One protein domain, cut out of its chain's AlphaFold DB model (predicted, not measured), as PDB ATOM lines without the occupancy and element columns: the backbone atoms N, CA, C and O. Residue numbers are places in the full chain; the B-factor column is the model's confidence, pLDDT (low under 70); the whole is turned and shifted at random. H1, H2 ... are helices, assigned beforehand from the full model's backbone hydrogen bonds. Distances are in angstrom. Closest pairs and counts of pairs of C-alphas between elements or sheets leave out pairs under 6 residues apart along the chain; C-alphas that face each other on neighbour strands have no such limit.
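What this domain is: This is residues 55 to 169 of the 277 residues of an uncharacterized protein of Acidimicrobiia bacterium (UniProt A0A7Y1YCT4). Two long helices, H2 and H3, lie side by side as a hairpin, with H1 folded back from one end of H2 and, on the other side of H3, the short H5 and the crossing H6. H3 is in the middle of the contacts; H4 sits beyond the end of H3 farthest from the H2 to H3 turn and touches no helix. The printed part has 115 residues with six named helices, H1 to H6 in that order, and no named strand; the class is all helix. It is compact, with a radius of gyration of the C-alphas of 14.7 A, and spans 41 by 27 by 26 A, only just elongated.

How they stand to each other: H1, residues 56 to 67, and H2, residues 77 to 97, form a helical hairpin at a shallow tilt of 21 degrees, opposite ways. They touch through residues 56 to 61 of H1 and 94 to 97 of H2 alone; the closest C-alphas, of Phe 57 and Ile 97, are 5.7 A apart. H2 and H3, residues 103 to 121, form a second helical hairpin at a shallow tilt of 15 degrees, opposite ways, with the C-alphas of Ala 95 and Val 106 closest at 5.6 A. H3 is the hub, touching three helices. H4, residues 132 to 136, is apart from H3 and meets H5, residues 138 to 142, only through their link. H5 touches residues 112 to 119 of H3 alone; the closest C-alphas, of Gly 115 and Arg 139, are 5.0 A apart. H6, residues 146 to 159, touches residues 105 to 109 of H3 alone at a steep tilt of 52 degrees, opposite ways; the closest C-alphas, of Asp 105 and Ala 151, are 4.8 A apart. H1 and H6 are close but not clearly touching, with the C-alphas of Cys 58 and Cys 159 closest at 5.5 A. H2 and H6 are apart. Each O i to N i+4 pair is within hydrogen-bond range in H1, H2, H3, H5 and H6; H4 has 0 of 1, and 2 of 2 O i to N i+3 pairs.

Where its parts are: H1 begins at C-alpha 56, (412.430, 245.386, 179.868), and is 16.5 A long from first to last C-alpha. H2 is 30.6 A, from C-alpha 77 at (380.926, 236.229, 174.929). H3 is 26.5 A long. H4 and H5 have five residues each. H6 is 20.1 A and ends at C-alpha 159, (408.565, 255.140, 181.045).

The domain as a whole: The C-alphas of Asn 55 and Pro 131, the two farthest apart, are 42.6 A from each other. The printed part has no cut and no long link. Mean pLDDT of the printed part is 86.2; residues 55, 72 to 74 and 163 to 169 are under 70.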
ATOM      1  N   ASN A  55     413.728 250.028 181.478       68.62
ATOM      2  CA  ASN A  55     413.850 248.565 181.534       68.62
ATOM      3  C   ASN A  55     413.037 247.723 180.512       68.62
ATOM      4  O   ASN A  55     412.191 248.219 179.774       68.62
ATOM      5  N   ASP A  56     413.242 246.399 180.564       86.56
ATOM      6  CA  ASP A  56     412.430 245.386 179.868       86.56
ATOM      7  C   ASP A  56     410.911 245.587 180.063       86.56
ATOM      8  O   ASP A  56     410.129 245.266 179.175       86.56
ATOM      9  N   PHE A  57     410.493 246.175 181.191       92.06
ATOM     10  CA  PHE A  57     409.100 246.519 181.476       92.06
ATOM     11  C   PHE A  57     408.536 247.602 180.542       92.06
ATOM     12  O   PHE A  57     407.528 247.350 179.896       92.06
ATOM     13  N   CYS A  58     409.168 248.768 180.391       90.81
ATOM     14  CA  CYS A  58     408.640 249.830 179.527       90.81
ATOM     15  C   CYS A  58     408.610 249.387 178.059       90.81
ATOM     16  O   CYS A  58     407.653 249.683 177.348       90.81
ATOM     17  N   GLY A  59     409.619 248.623 177.619       90.06
ATOM     18  CA  GLY A  59     409.612 247.994 176.297       90.06
ATOM     19  C   GLY A  59     408.432 247.038 176.113       90.06
ATOM     20  O   GLY A  59     407.727 247.131 175.109       90.06
ATOM     21  N   PHE A  60     408.177 246.182 177.107       89.56
ATOM     22  CA  PHE A  60     407.053 245.248 177.109       89.56
ATOM     23  C   PHE A  60     405.701 245.961 177.008       89.56
ATOM     24  O   PHE A  60     404.896 245.601 176.147       89.56
ATOM     25  N   ILE A  61     405.444 246.988 177.832       87.50
ATOM     26  CA  ILE A  61     404.129 247.635 177.777       87.50
ATOM     27  C   ILE A  61     403.948 248.407 176.463       87.50
ATOM     28  O   ILE A  61     402.878 248.321 175.867       87.50
ATOM     29  N   ILE A  62     404.973 249.108 175.961       84.69
ATOM     30  CA  ILE A  62     404.888 249.808 174.665       84.69
ATOM     31  C   ILE A  62     404.580 248.824 173.527       84.69
ATOM     32  O   ILE A  62     403.741 249.112 172.674       84.69
ATOM     33  N   GLU A  63     405.244 247.668 173.481       85.12
ATOM     34  CA  GLU A  63     404.986 246.648 172.458       85.12
ATOM     35  C   GLU A  63     403.549 246.118 172.543       85.12
ATOM     36  O   GLU A  63     402.859 246.002 171.525       85.12
ATOM     37  N   TYR A  64     403.072 245.853 173.756       83.81
ATOM     38  CA  TYR A  64     401.711 245.384 173.964       83.81
ATOM     39  C   TYR A  64     400.659 246.434 173.575       83.81
ATOM     40  O   TYR A  64     399.750 246.126 172.808       83.81
ATOM     41  N   ALA A  65     400.824 247.687 174.009       79.50
ATOM     42  CA  ALA A  65     399.909 248.782 173.677       79.50
ATOM     43  C   ALA A  65     399.788 249.005 172.158       79.50
ATOM     44  O   ALA A  65     398.721 249.345 171.658       79.50
ATOM     45  N   ASN A  66     400.868 248.766 171.407       75.19
ATOM     46  CA  ASN A  66     400.865 248.858 169.946       75.19
ATOM     47  C   ASN A  66     400.291 247.618 169.236       75.19
ATOM     48  O   ASN A  66     400.032 247.682 168.035       75.19
ATOM     49  N   SER A  67     400.137 246.487 169.928       74.69
ATOM     50  CA  SER A  67     399.671 245.222 169.340       74.69
ATOM     51  C   SER A  67     398.256 244.819 169.759       74.69
ATOM     52  O   SER A  67     397.671 243.931 169.137       74.69
ATOM     53  N   SER A  68     397.675 245.467 170.771       72.75
ATOM     54  CA  SER A  68     396.293 245.227 171.181       72.75
ATOM     55  C   SER A  68     395.297 245.904 170.227       72.75
ATOM     56  O   SER A  68     395.203 247.127 170.206       72.75
ATOM     57  N   ASP A  69     394.520 245.109 169.481       72.69
ATOM     58  CA  ASP A  69     393.430 245.570 168.593       72.69
ATOM     59  C   ASP A  69     392.076 244.919 168.947       72.69
ATOM     60  O   ASP A  69     391.272 244.542 168.097       72.69
ATOM     61  N   PHE A  70     391.829 244.689 170.238       71.06
ATOM     62  CA  PHE A  70     390.573 244.090 170.679       71.06
ATOM     63  C   PHE A  70     389.387 245.071 170.629       71.06
ATOM     64  O   PHE A  70     389.352 246.055 171.362       71.06
ATOM     65  N   SER A  71     388.354 244.727 169.853       73.12
ATOM     66  CA  SER A  71     387.046 245.391 169.874       73.12
ATOM     67  C   SER A  71     385.962 244.435 170.399       73.12
ATOM     68  O   SER A  71     385.742 243.383 169.793       73.12
ATOM     69  N   PRO A  72     385.259 244.760 171.505       64.44
ATOM     70  CA  PRO A  72     384.226 243.892 172.079       64.44
ATOM     71  C   PRO A  72     382.886 243.932 171.321       64.44
ATOM     72  O   PRO A  72     381.946 243.230 171.695       64.44
ATOM     73  N   VAL A  73     382.757 244.737 170.264       62.94
ATOM     74  CA  VAL A  73     381.496 244.888 169.526       62.94
ATOM     75  C   VAL A  73     381.302 243.727 168.548       62.94
ATOM     76  O   VAL A  73     382.167 243.435 167.730       62.94
ATOM     77  N   GLY A  74     380.142 243.064 168.616       65.44
ATOM     78  CA  GLY A  74     379.764 241.991 167.684       65.44
ATOM     79  C   GLY A  74     380.496 240.657 167.888       65.44
ATOM     80  O   GLY A  74     380.265 239.714 167.131       65.44
ATOM     81  N   VAL A  75     381.350 240.545 168.910       74.38
ATOM     82  CA  VAL A  75     382.050 239.301 169.258       74.38
ATOM     83  C   VAL A  75     381.229 238.442 170.221       74.38
ATOM     84  O   VAL A  75     380.441 238.938 171.027       74.38
ATOM     85  N   ALA A  76     381.399 237.122 170.138       82.62
ATOM     86  CA  ALA A  76     380.721 236.198 171.042       82.62
ATOM     87  C   ALA A  76     381.269 236.331 172.482       82.62
ATOM     88  O   ALA A  76     382.472 236.556 172.632       82.62
ATOM     89  N   PRO A  77     380.467 236.087 173.540       84.00
ATOM     90  CA  PRO A  77     380.926 236.229 174.929       84.00
ATOM     91  C   PRO A  77     382.202 235.442 175.262       84.00
ATOM     92  O   PRO A  77     383.096 235.960 175.914       84.00
ATOM     93  N   ALA A  78     382.365 234.231 174.716       89.25
ATOM     94  CA  ALA A  78     383.589 233.444 174.901       89.25
ATOM     95  C   ALA A  78     384.848 234.098 174.286       89.25
ATOM     96  O   ALA A  78     385.961 233.872 174.751       89.25
ATOM     97  N   GLN A  79     384.696 234.894 173.222       85.06
ATOM     98  CA  GLN A  79     385.802 235.661 172.636       85.06
ATOM     99  C   GLN A  79     386.119 236.899 173.478       85.06
ATOM    100  O   GLN A  79     387.290 237.239 173.622       85.06
ATOM    101  N   VAL A  80     385.090 237.531 174.052       86.06
ATOM    102  CA  VAL A  80     385.242 238.620 175.025       86.06
ATOM    103  C   VAL A  80     386.024 238.115 176.236       86.06
ATOM    104  O   VAL A  80     387.081 238.660 176.537       86.06
ATOM    105  N   GLU A  81     385.575 237.024 176.859       91.94
ATOM    106  CA  GLU A  81     386.274 236.355 177.963       91.94
ATOM    107  C   GLU A  81     387.747 236.096 177.627       91.94
ATOM    108  O   GLU A  81     388.639 236.517 178.361       91.94
ATOM    109  N   ALA A  82     388.021 235.451 176.488       89.88
ATOM    110  CA  ALA A  82     389.385 235.129 176.082       89.88
ATOM    111  C   ALA A  82     390.271 236.377 175.929       89.88
ATOM    112  O   ALA A  82     391.443 236.342 176.315       89.88
ATOM    113  N   ALA A  83     389.731 237.474 175.394       87.44
ATOM    114  CA  ALA A  83     390.460 238.728 175.256       87.44
ATOM    115  C   ALA A  83     390.767 239.359 176.622       87.44
ATOM    116  O   ALA A  83     391.919 239.682 176.900       87.44
ATOM    117  N   PHE A  84     389.772 239.456 177.507       90.88
ATOM    118  CA  PHE A  84     389.949 239.991 178.861       90.88
ATOM    119  C   PHE A  84     390.944 239.167 179.690       90.88
ATOM    120  O   PHE A  84     391.822 239.727 180.345       90.88
ATOM    121  N   MET A  85     390.880 237.837 179.598       93.38
ATOM    122  CA  MET A  85     391.828 236.945 180.269       93.38
ATOM    123  C   MET A  85     393.246 237.060 179.695       93.38
ATOM    124  O   MET A  85     394.213 237.020 180.453       93.38
ATOM    125  N   THR A  86     393.385 237.250 178.378       91.12
ATOM    126  CA  THR A  86     394.690 237.504 177.739       91.12
ATOM    127  C   THR A  86     395.291 238.820 178.232       91.12
ATOM    128  O   THR A  86     396.469 238.869 178.578       91.12
ATOM    129  N   ASN A  87     394.486 239.878 178.318       88.00
ATOM    130  CA  ASN A  87     394.938 241.176 178.813       88.00
ATOM    131  C   ASN A  87     395.341 241.107 180.292       88.00
ATOM    132  O   ASN A  87     396.361 241.675 180.679       88.00
ATOM    133  N   LEU A  88     394.589 240.366 181.115       92.31
ATOM    134  CA  LEU A  88     394.926 240.161 182.522       92.31
ATOM    135  C   LEU A  88     396.255 239.404 182.674       92.31
ATOM    136  O   LEU A  88     397.076 239.792 183.503       92.31
ATOM    137  N   ASP A  89     396.497 238.373 181.860       92.75
ATOM    138  CA  ASP A  89     397.775 237.647 181.844       92.75
ATOM    139  C   ASP A  89     398.943 238.573 181.471       92.75
ATOM    140  O   ASP A  89     399.976 238.579 182.141       92.75
ATOM    141  N   VAL A  90     398.762 239.441 180.474       90.19
ATOM    142  CA  VAL A  90     399.760 240.455 180.103       90.19
ATOM    143  C   VAL A  90     400.031 241.436 181.246       90.19
ATOM    144  O   VAL A  90     401.193 241.728 181.530       90.19
ATOM    145  N   MET A  91     399.002 241.929 181.940       92.06
ATOM    146  CA  MET A  91     399.197 242.816 183.093       92.06
ATOM    147  C   MET A  91     399.933 242.108 184.238       92.06
ATOM    148  O   MET A  91     400.807 242.699 184.871       92.06
ATOM    149  N   GLN A  92     399.649 240.824 184.472       95.00
ATOM    150  CA  GLN A  92     400.384 240.013 185.449       95.00
ATOM    151  C   GLN A  92     401.851 239.818 185.045       95.00
ATOM    152  O   GLN A  92     402.739 239.877 185.900       95.00
ATOM    153  N   GLN A  93     402.129 239.634 183.752       93.06
ATOM    154  CA  GLN A  93     403.496 239.603 183.236       93.06
ATOM    155  C   GLN A  93     404.202 240.949 183.447       93.06
ATOM    156  O   GLN A  93     405.335 240.953 183.929       93.06
ATOM    157  N   ALA A  94     403.531 242.077 183.172       92.19
ATOM    158  CA  ALA A  94     404.063 243.416 183.428       92.19
ATOM    159  C   ALA A  94     404.409 243.610 184.913       92.19
ATOM    160  O   ALA A  94     405.516 244.038 185.233       92.19
ATOM    161  N   ALA A  95     403.512 243.227 185.826       95.25
ATOM    162  CA  ALA A  95     403.755 243.301 187.269       95.25
ATOM    163  C   ALA A  95     404.972 242.472 187.701       95.25
ATOM    164  O   ALA A  95     405.790 242.933 188.496       95.25
ATOM    165  N   ALA A  96     405.159 241.282 187.122       95.62
ATOM    166  CA  ALA A  96     406.291 240.417 187.449       95.62
ATOM    167  C   ALA A  96     407.659 241.014 187.071       95.62
ATOM    168  O   ALA A  96     408.671 240.652 187.681       95.62
ATOM    169  N   ILE A  97     407.707 241.907 186.079       95.19
ATOM    170  CA  ILE A  97     408.940 242.563 185.611       95.19
ATOM    171  C   ILE A  97     409.030 244.041 186.020       95.19
ATOM    172  O   ILE A  97     410.027 244.703 185.715       95.19
ATOM    173  N   ALA A  98     408.023 244.561 186.726       94.88
ATOM    174  CA  ALA A  98     407.982 245.943 187.174       94.88
ATOM    175  C   ALA A  98     409.114 246.234 188.184       94.88
ATOM    176  O   ALA A  98     409.325 245.478 189.139       94.88
ATOM    177  N   PRO A  99     409.860 247.340 188.033       93.69
ATOM    178  CA  PRO A  99     410.829 247.781 189.032       93.69
ATOM    179  C   PRO A  99     410.177 248.083 190.360       93.69
ATOM    180  O   PRO A  99     409.052 248.569 190.408       93.69
ATOM    181  N   GLY A 100     410.963 247.977 191.431       95.06
ATOM    182  CA  GLY A 100     410.511 248.365 192.765       95.06
ATOM    183  C   GLY A 100     409.932 249.785 192.856       95.06
ATOM    184  O   GLY A 100     409.047 249.996 193.674       95.06
ATOM    185  N   GLU A 101     410.378 250.729 192.016       94.81
ATOM    186  CA  GLU A 101     409.892 252.122 192.002       94.81
ATOM    187  C   GLU A 101     408.419 252.257 191.588       94.81
ATOM    188  O   GLU A 101     407.710 253.050 192.194       94.81
ATOM    189  N   ILE A 102     407.953 251.444 190.633       95.75
ATOM    190  CA  ILE A 102     406.577 251.485 190.099       95.75
ATOM    191  C   ILE A 102     405.789 250.186 190.329       95.75
ATOM    192  O   ILE A 102     404.630 250.091 189.955       95.75
ATOM    193  N   SER A 103     406.387 249.166 190.953       96.00
ATOM    194  CA  SER A 103     405.739 247.860 191.171       96.00
ATOM    195  C   SER A 103     404.387 247.959 191.882       96.00
ATOM    196  O   SER A 103     403.439 247.303 191.470       96.00
ATOM    197  N   ALA A 104     404.271 248.829 192.889       97.94
ATOM    198  CA  ALA A 104     403.012 249.051 193.599       97.94
ATOM    199  C   ALA A 104     401.932 249.692 192.709       97.94
ATOM    200  O   ALA A 104     400.754 249.378 192.860       97.94
ATOM    201  N   ASP A 105     402.337 250.562 191.780       96.75
ATOM    202  CA  ASP A 105     401.434 251.200 190.822       96.75
ATOM    203  C   ASP A 105     400.918 250.168 189.815       96.75
ATOM    204  O   ASP A 105     399.718 250.076 189.575       96.75
ATOM    205  N   VAL A 106     401.804 249.313 189.298       95.81
ATOM    206  CA  VAL A 106     401.432 248.229 188.374       95.81
ATOM    207  C   VAL A 106     400.533 247.194 189.057       95.81
ATOM    208  O   VAL A 106     399.531 246.776 188.476       95.81
ATOM    209  N   ASP A 107     400.833 246.818 190.303       97.56
ATOM    210  CA  ASP A 107     399.990 245.919 191.100       97.56
ATOM    211  C   ASP A 107     398.574 246.489 191.291       97.56
ATOM    212  O   ASP A 107     397.600 245.732 191.280       97.56
ATOM    213  N   MET A 108     398.434 247.814 191.418       96.62
ATOM    214  CA  MET A 108     397.129 248.470 191.514       96.62
ATOM    215  C   MET A 108     396.295 248.250 190.244       96.62
ATOM    216  O   MET A 108     395.126 247.871 190.350       96.62
ATOM    217  N   PHE A 109     396.901 248.384 189.057       93.81
ATOM    218  CA  PHE A 109     396.238 248.071 187.783       93.81
ATOM    219  C   PHE A 109     395.860 246.597 187.667       93.81
ATOM    220  O   PHE A 109     394.739 246.298 187.263       93.81
ATOM    221  N   VAL A 110     396.744 245.672 188.061       95.69
ATOM    222  CA  VAL A 110     396.436 244.231 188.032       95.69
ATOM    223  C   VAL A 110     395.237 243.907 188.920       95.69
ATOM    224  O   VAL A 110     394.362 243.143 188.513       95.69
ATOM    225  N   VAL A 111     395.171 244.487 190.122       97.19
ATOM    226  CA  VAL A 111     394.059 244.265 191.058       97.19
ATOM    227  C   VAL A 111     392.761 244.876 190.533       97.19
ATOM    228  O   VAL A 111     391.736 244.194 190.546       97.19
ATOM    229  N   ALA A 112     392.790 246.124 190.056       94.62
ATOM    230  CA  ALA A 112     391.605 246.791 189.517       94.62
ATOM    231  C   ALA A 112     391.068 246.055 188.277       94.62
ATOM    232  O   ALA A 112     389.893 245.684 188.236       94.62
ATOM    233  N   TYR A 113     391.942 245.745 187.314       95.25
ATOM    234  CA  TYR A 113     391.564 245.031 186.098       95.25
ATOM    235  C   TYR A 113     391.101 243.602 186.389       95.25
ATOM    236  O   TYR A 113     390.087 243.172 185.850       95.25
ATOM    237  N   GLY A 114     391.780 242.876 187.283       96.75
ATOM    238  CA  GLY A 114     391.338 241.554 187.731       96.75
ATOM    239  C   GLY A 114     389.942 241.594 188.358       96.75
ATOM    240  O   GLY A 114     389.095 240.774 188.017       96.75
ATOM    241  N   GLY A 115     389.663 242.606 189.187       96.19
ATOM    242  CA  GLY A 115     388.325 242.848 189.724       96.19
ATOM    243  C   GLY A 115     387.287 243.107 188.629       96.19
ATOM    244  O   GLY A 115     386.187 242.560 188.687       96.19
ATOM    245  N   PHE A 116     387.629 243.894 187.609       94.81
ATOM    246  CA  PHE A 116     386.745 244.127 186.467       94.81
ATOM    247  C   PHE A 116     386.473 242.848 185.660       94.81
ATOM    248  O   PHE A 116     385.328 242.579 185.306       94.81
ATOM    249  N   VAL A 117     387.495 242.025 185.414       95.38
ATOM    250  CA  VAL A 117     387.358 240.726 184.735       95.38
ATOM    251  C   VAL A 117     386.454 239.784 185.533       95.38
ATOM    252  O   VAL A 117     385.525 239.211 184.967       95.38
ATOM    253  N   ASP A 118     386.654 239.687 186.850       97.38
ATOM    254  CA  ASP A 118     385.795 238.897 187.739       97.38
ATOM    255  C   ASP A 118     384.341 239.393 187.707       97.38
ATOM    256  O   ASP A 118     383.407 238.592 187.681       97.38
ATOM    257  N   PHE A 119     384.138 240.715 187.682       96.00
ATOM    258  CA  PHE A 119     382.814 241.318 187.529       96.00
ATOM    259  C   PHE A 119     382.151 240.907 186.211       96.00
ATOM    260  O   PHE A 119     381.000 240.483 186.222       96.00
ATOM    261  N   LEU A 120     382.862 240.974 185.081       93.06
ATOM    262  CA  LEU A 120     382.318 240.525 183.796       93.06
ATOM    263  C   LEU A 120     382.003 239.023 183.802       93.06
ATOM    264  O   LEU A 120     381.004 238.606 183.211       93.06
ATOM    265  N   GLY A 121     382.815 238.226 184.499       96.19
ATOM    266  CA  GLY A 121     382.589 236.796 184.696       96.19
ATOM    267  C   GLY A 121     381.263 236.474 185.391       96.19
ATOM    268  O   GLY A 121     380.595 235.524 184.988       96.19
ATOM    269  N   ASP A 122     380.820 237.296 186.351       97.31
ATOM    270  CA  ASP A 122     379.516 237.123 187.022       97.31
ATOM    271  C   ASP A 122     378.316 237.246 186.062       97.31
ATOM    272  O   ASP A 122     377.219 236.771 186.370       97.31
ATOM    273  N   TYR A 123     378.528 237.851 184.889       95.81
ATOM    274  CA  TYR A 123     377.525 238.054 183.840       95.81
ATOM    275  C   TYR A 123     377.875 237.319 182.538       95.81
ATOM    276  O   TYR A 123     377.408 237.702 181.460       95.81
ATOM    277  N   ASP A 124     378.693 236.264 182.626       93.94
ATOM    278  CA  ASP A 124     379.132 235.431 181.499       93.94
ATOM    279  C   ASP A 124     379.763 236.245 180.349       93.94
ATOM    280  O   ASP A 124     379.600 235.903 179.175       93.94
ATOM    281  N   TYR A 125     380.437 237.360 180.665       87.75
ATOM    282  CA  TYR A 125     381.020 238.299 179.694       87.75
ATOM    283  C   TYR A 125     380.021 238.826 178.651       87.75
ATOM    284  O   TYR A 125     380.397 239.262 177.559       87.75
ATOM    285  N   ASN A 126     378.729 238.798 178.977       85.56
ATOM    286  CA  ASN A 126     377.674 239.352 178.152       85.56
ATOM    287  C   ASN A 126     377.204 240.677 178.754       85.56
ATOM    288  O   ASN A 126     376.406 240.702 179.688       85.56
ATOM    289  N   PHE A 127     377.655 241.788 178.173       82.50
ATOM    290  CA  PHE A 127     377.307 243.132 178.641       82.50
ATOM    291  C   PHE A 127     375.794 243.403 178.674       82.50
ATOM    292  O   PHE A 127     375.340 244.195 179.492       82.50
ATOM    293  N   LEU A 128     374.997 242.721 177.839       83.31
ATOM    294  CA  LEU A 128     373.533 242.846 177.842       83.31
ATOM    295  C   LEU A 128     372.872 242.184 179.062       83.31
ATOM    296  O   LEU A 128     371.701 242.437 179.334       83.31
ATOM    297  N   ASN A 129     373.603 241.329 179.779       86.50
ATOM    298  CA  ASN A 129     373.121 240.653 180.979       86.50
ATOM    299  C   ASN A 129     373.421 241.434 182.267       86.50
ATOM    300  O   ASN A 129     372.966 241.012 183.328       86.50
ATOM    301  N   ILE A 130     374.177 242.535 182.196       84.31
ATOM    302  CA  ILE A 130     374.540 243.347 183.362       84.31
ATOM    303  C   ILE A 130     373.331 244.217 183.740       84.31
ATOM    304  O   ILE A 130     372.950 245.094 182.958       84.31
ATOM    305  N   PRO A 131     372.690 243.995 184.901       88.38
ATOM    306  CA  PRO A 131     371.562 244.811 185.323       88.38
ATOM    307  C   PRO A 131     372.044 246.184 185.814       88.38
ATOM    308  O   PRO A 131     373.199 246.344 186.204       88.38
ATOM    309  N   GLU A 132     371.162 247.185 185.828       83.62
ATOM    310  CA  GLU A 132     371.531 248.564 186.182       83.62
ATOM    311  C   GLU A 132     372.145 248.661 187.593       83.62
ATOM    312  O   GLU A 132     373.138 249.351 187.809       83.62
ATOM    313  N   GLU A 133     371.611 247.906 188.552       90.00
ATOM    314  CA  GLU A 133     372.125 247.858 189.922       90.00
ATOM    315  C   GLU A 133     373.543 247.275 190.044       90.00
ATOM    316  O   GLU A 133     374.206 247.491 191.057       90.00
ATOM    317  N   ALA A 134     374.025 246.544 189.035       90.44
ATOM    318  CA  ALA A 134     375.379 246.002 189.035       90.44
ATOM    319  C   ALA A 134     376.438 247.076 188.763       90.44
ATOM    320  O   ALA A 134     377.600 246.869 189.095       90.44
ATOM    321  N   PHE A 135     376.062 248.239 188.217       85.12
ATOM    322  CA  PHE A 135     377.006 249.340 187.998       85.12
ATOM    323  C   PHE A 135     377.469 250.018 189.298       85.12
ATOM    324  O   PHE A 135     378.454 250.750 189.277       85.12
ATOM    325  N   ASP A 136     376.816 249.733 190.429       90.44
ATOM    326  CA  ASP A 136     377.265 250.146 191.764       90.44
ATOM    327  C   ASP A 136     378.284 249.155 192.386       90.44
ATOM    328  O   ASP A 136     378.653 249.294 193.558       90.44
ATOM    329  N   ASP A 137     378.736 248.133 191.642       94.81
ATOM    330  CA  ASP A 137     379.703 247.149 192.136       94.81
ATOM    331  C   ASP A 137     381.064 247.808 192.450       94.81
ATOM    332  O   ASP A 137     381.622 248.531 191.616       94.81
ATOM    333  N   PRO A 138     381.656 247.555 193.633       96.06
ATOM    334  CA  PRO A 138     382.933 248.155 194.017       96.06
ATOM    335  C   PRO A 138     384.094 247.803 193.077       96.06
ATOM    336  O   PRO A 138     385.062 248.559 193.018       96.06
ATOM    337  N   ARG A 139     384.021 246.690 192.335       94.88
ATOM    338  CA  ARG A 139     385.028 246.308 191.332       94.88
ATOM    339  C   ARG A 139     385.013 247.247 190.127       94.88
ATOM    340  O   ARG A 139     386.075 247.556 189.604       94.88
ATOM    341  N   LEU A 140     383.837 247.739 189.731       89.00
ATOM    342  CA  LEU A 140     383.725 248.780 188.709       89.00
ATOM    343  C   LEU A 140     384.215 250.124 189.238       89.00
ATOM    344  O   LEU A 140     384.983 250.800 188.563       89.00
ATOM    345  N   ALA A 141     383.840 250.480 190.471       87.88
ATOM    346  CA  ALA A 141     384.290 251.724 191.092       87.88
ATOM    347  C   ALA A 141     385.822 251.799 191.240       87.88
ATOM    348  O   ALA A 141     386.388 252.884 191.153       87.88
ATOM    349  N   ALA A 142     386.502 250.662 191.428       89.19
ATOM    350  CA  ALA A 142     387.962 250.595 191.505       89.19
ATOM    351  C   ALA A 142     388.662 251.005 190.197       89.19
ATOM    352  O   ALA A 142     389.774 251.522 190.244       89.19
ATOM    353  N   MET A 143     388.011 250.821 189.042       89.00
ATOM    354  CA  MET A 143     388.519 251.300 187.749       89.00
ATOM    355  C   MET A 143     388.445 252.828 187.619       89.00
ATOM    356  O   MET A 143     389.044 253.389 186.709       89.00
ATOM    357  N   GLU A 144     387.710 253.491 188.515       84.62
ATOM    358  CA  GLU A 144     387.571 254.949 188.583       84.62
ATOM    359  C   GLU A 144     388.291 255.548 189.805       84.62
ATOM    360  O   GLU A 144     388.033 256.698 190.177       84.62
ATOM    361  N   ASP A 145     389.136 254.767 190.486       88.81
ATOM    362  CA  ASP A 145     389.839 255.238 191.675       88.81
ATOM    363  C   ASP A 145     390.864 256.325 191.281       88.81
ATOM    364  O   ASP A 145     391.738 256.063 190.454       88.81
ATOM    365  N   PRO A 146     390.819 257.534 191.875       90.62
ATOM    366  CA  PRO A 146     391.800 258.582 191.588       90.62
ATOM    367  C   PRO A 146     393.256 258.167 191.846       90.62
ATOM    368  O   PRO A 146     394.173 258.732 191.251       90.62
ATOM    369  N   GLU A 147     393.495 257.208 192.743       94.62
ATOM    370  CA  GLU A 147     394.834 256.658 192.959       94.62
ATOM    371  C   GLU A 147     395.294 255.781 191.788       94.62
ATOM    372  O   GLU A 147     396.494 255.747 191.516       94.62
ATOM    373  N   LEU A 148     394.369 255.132 191.067       89.88
ATOM    374  CA  LEU A 148     394.669 254.374 189.850       89.88
ATOM    375  C   LEU A 148     395.091 255.319 188.716       89.88
ATOM    376  O   LEU A 148     396.098 255.064 188.054       89.88
ATOM    377  N   ASP A 149     394.401 256.454 188.558       86.81
ATOM    378  CA  ASP A 149     394.805 257.515 187.623       86.81
ATOM    379  C   ASP A 149     396.212 258.035 187.961       86.81
ATOM    380  O   ASP A 149     397.099 258.087 187.106       86.81
ATOM    381  N   ALA A 150     396.459 258.351 189.237       91.38
ATOM    382  CA  ALA A 150     397.758 258.839 189.692       91.38
ATOM    383  C   ALA A 150     398.878 257.788 189.551       91.38
ATOM    384  O   ALA A 150     400.033 258.143 189.313       91.38
ATOM    385  N   ALA A 151     398.567 256.500 189.726       93.12
ATOM    386  CA  ALA A 151     399.483 255.393 189.451       93.12
ATOM    387  C   ALA A 151     399.843 255.338 187.961       93.12
ATOM    388  O   ALA A 151     401.010 255.156 187.612       93.12
ATOM    389  N   GLY A 152     398.859 255.575 187.092       90.38
ATOM    390  CA  GLY A 152     399.047 255.711 185.655       90.38
ATOM    391  C   GLY A 152     400.047 256.802 185.288       90.38
ATOM    392  O   GLY A 152     401.033 256.528 184.605       90.38
ATOM    393  N   GLU A 153     399.857 258.009 185.824       89.75
ATOM    394  CA  GLU A 153     400.764 259.147 185.608       89.75
ATOM    395  C   GLU A 153     402.206 258.840 186.050       89.75
ATOM    396  O   GLU A 153     403.162 259.207 185.367       89.75
ATOM    397  N   ARG A 154     402.387 258.122 187.167       93.81
ATOM    398  CA  ARG A 154     403.721 257.714 187.644       93.81
ATOM    399  C   ARG A 154     404.383 256.689 186.726       93.81
ATOM    400  O   ARG A 154     405.590 256.770 186.502       93.81
ATOM    401  N   ILE A 155     403.620 255.739 186.185       91.00
ATOM    402  CA  ILE A 155     404.123 254.763 185.204       91.00
ATOM    403  C   ILE A 155     404.508 255.472 183.897       91.00
ATOM    404  O   ILE A 155     405.562 255.175 183.330       91.00
ATOM    405  N   GLU A 156     403.696 256.429 183.443       88.94
ATOM    406  CA  GLU A 156     403.962 257.269 182.268       88.94
ATOM    407  C   GLU A 156     405.256 258.071 182.418       88.94
ATOM    408  O   GLU A 156     406.155 257.980 181.574       88.94
ATOM    409  N   GLU A 157     405.388 258.790 183.537       90.56
ATOM    410  CA  GLU A 157     406.591 259.547 183.879       90.56
ATOM    411  C   GLU A 157     407.818 258.626 183.939       90.56
ATOM    412  O   GLU A 157     408.865 258.953 183.370       90.56
ATOM    413  N   PHE A 158     407.681 257.447 184.557       90.69
ATOM    414  CA  PHE A 158     408.755 256.459 184.652       90.69
ATOM    415  C   PHE A 158     409.202 255.944 183.275       90.69
ATOM    416  O   PHE A 158     410.401 255.817 183.016       90.69
ATOM    417  N   CYS A 159     408.258 255.652 182.379       88.44
ATOM    418  CA  CYS A 159     408.565 255.140 181.045       88.44
ATOM    419  C   CYS A 159     408.897 256.235 180.018       88.44
ATOM    420  O   CYS A 159     409.340 255.908 178.913       88.44
ATOM    421  N   GLY A 160     408.746 257.516 180.368       88.56
ATOM    422  CA  GLY A 160     409.004 258.642 179.467       88.56
ATOM    423  C   GLY A 160     408.059 258.660 178.264       88.56
ATOM    424  O   GLY A 160     408.472 259.010 177.156       88.56
ATOM    425  N   VAL A 161     406.819 258.226 178.479       81.00
ATOM    426  CA  VAL A 161     405.759 258.102 177.477       81.00
ATOM    427  C   VAL A 161     404.592 258.970 177.915       81.00
ATOM    428  O   VAL A 161     404.015 258.743 178.970       81.00
ATOM    429  N   ASP A 162     404.254 259.976 177.113       75.75
ATOM    430  CA  ASP A 162     403.061 260.787 177.356       75.75
ATOM    431  C   ASP A 162     401.824 260.022 176.857       75.75
ATOM    432  O   ASP A 162     401.832 259.539 175.720       75.75
ATOM    433  N   ASN A 163     400.742 259.989 177.646       63.31
ATOM    434  CA  ASN A 163     399.445 259.406 177.263       63.31
ATOM    435  C   ASN A 163     399.488 257.896 176.994       63.31
ATOM    436  O   ASN A 163     398.919 257.400 176.021       63.31
ATOM    437  N   PHE A 164     400.152 257.148 177.865       60.97
ATOM    438  CA  PHE A 164     400.151 255.692 177.816       60.97
ATOM    439  C   PHE A 164     398.759 255.105 178.084       60.97
ATOM    440  O   PHE A 164     398.387 254.086 177.503       60.97
ATOM    441  N   ILE A 165     397.980 255.775 178.938       53.03
ATOM    442  CA  ILE A 165     396.612 255.380 179.303       53.03
ATOM    443  C   ILE A 165     395.570 256.246 178.582       53.03
ATOM    444  O   ILE A 165     394.442 255.810 178.348       53.03
ATOM    445  N   ALA A 166     395.934 257.459 178.162       43.00
ATOM    446  CA  ALA A 166     395.010 258.384 177.523       43.00
ATOM    447  C   ALA A 166     394.923 258.168 176.006       43.00
ATOM    448  O   ALA A 166     395.485 258.950 175.251       43.00
ATOM    449  N   THR A 167     394.105 257.201 175.573       38.81
ATOM    450  CA  THR A 167     393.651 256.978 174.177       38.81
ATOM    451  C   THR A 167     394.767 256.810 173.120       38.81
ATOM    452  O   THR A 167     395.670 257.632 173.016       38.81
ATOM    453  N   PRO A 168     394.705 255.784 172.248       31.89
ATOM    454  CA  PRO A 168     395.726 255.589 171.220       31.89
ATOM    455  C   PRO A 168     395.908 256.856 170.358       31.89
ATOM    456  O   PRO A 168     394.942 257.598 170.136       31.89
ATOM    457  N   PRO A 169     397.141 257.136 169.889       31.48
ATOM    458  CA  PRO A 169     397.500 258.411 169.286       31.48
ATOM    459  C   PRO A 169     396.577 258.745 168.117       31.48
ATOM    460  O   PRO A 169     396.428 257.970 167.172       31.48
TER     461      PRO A 169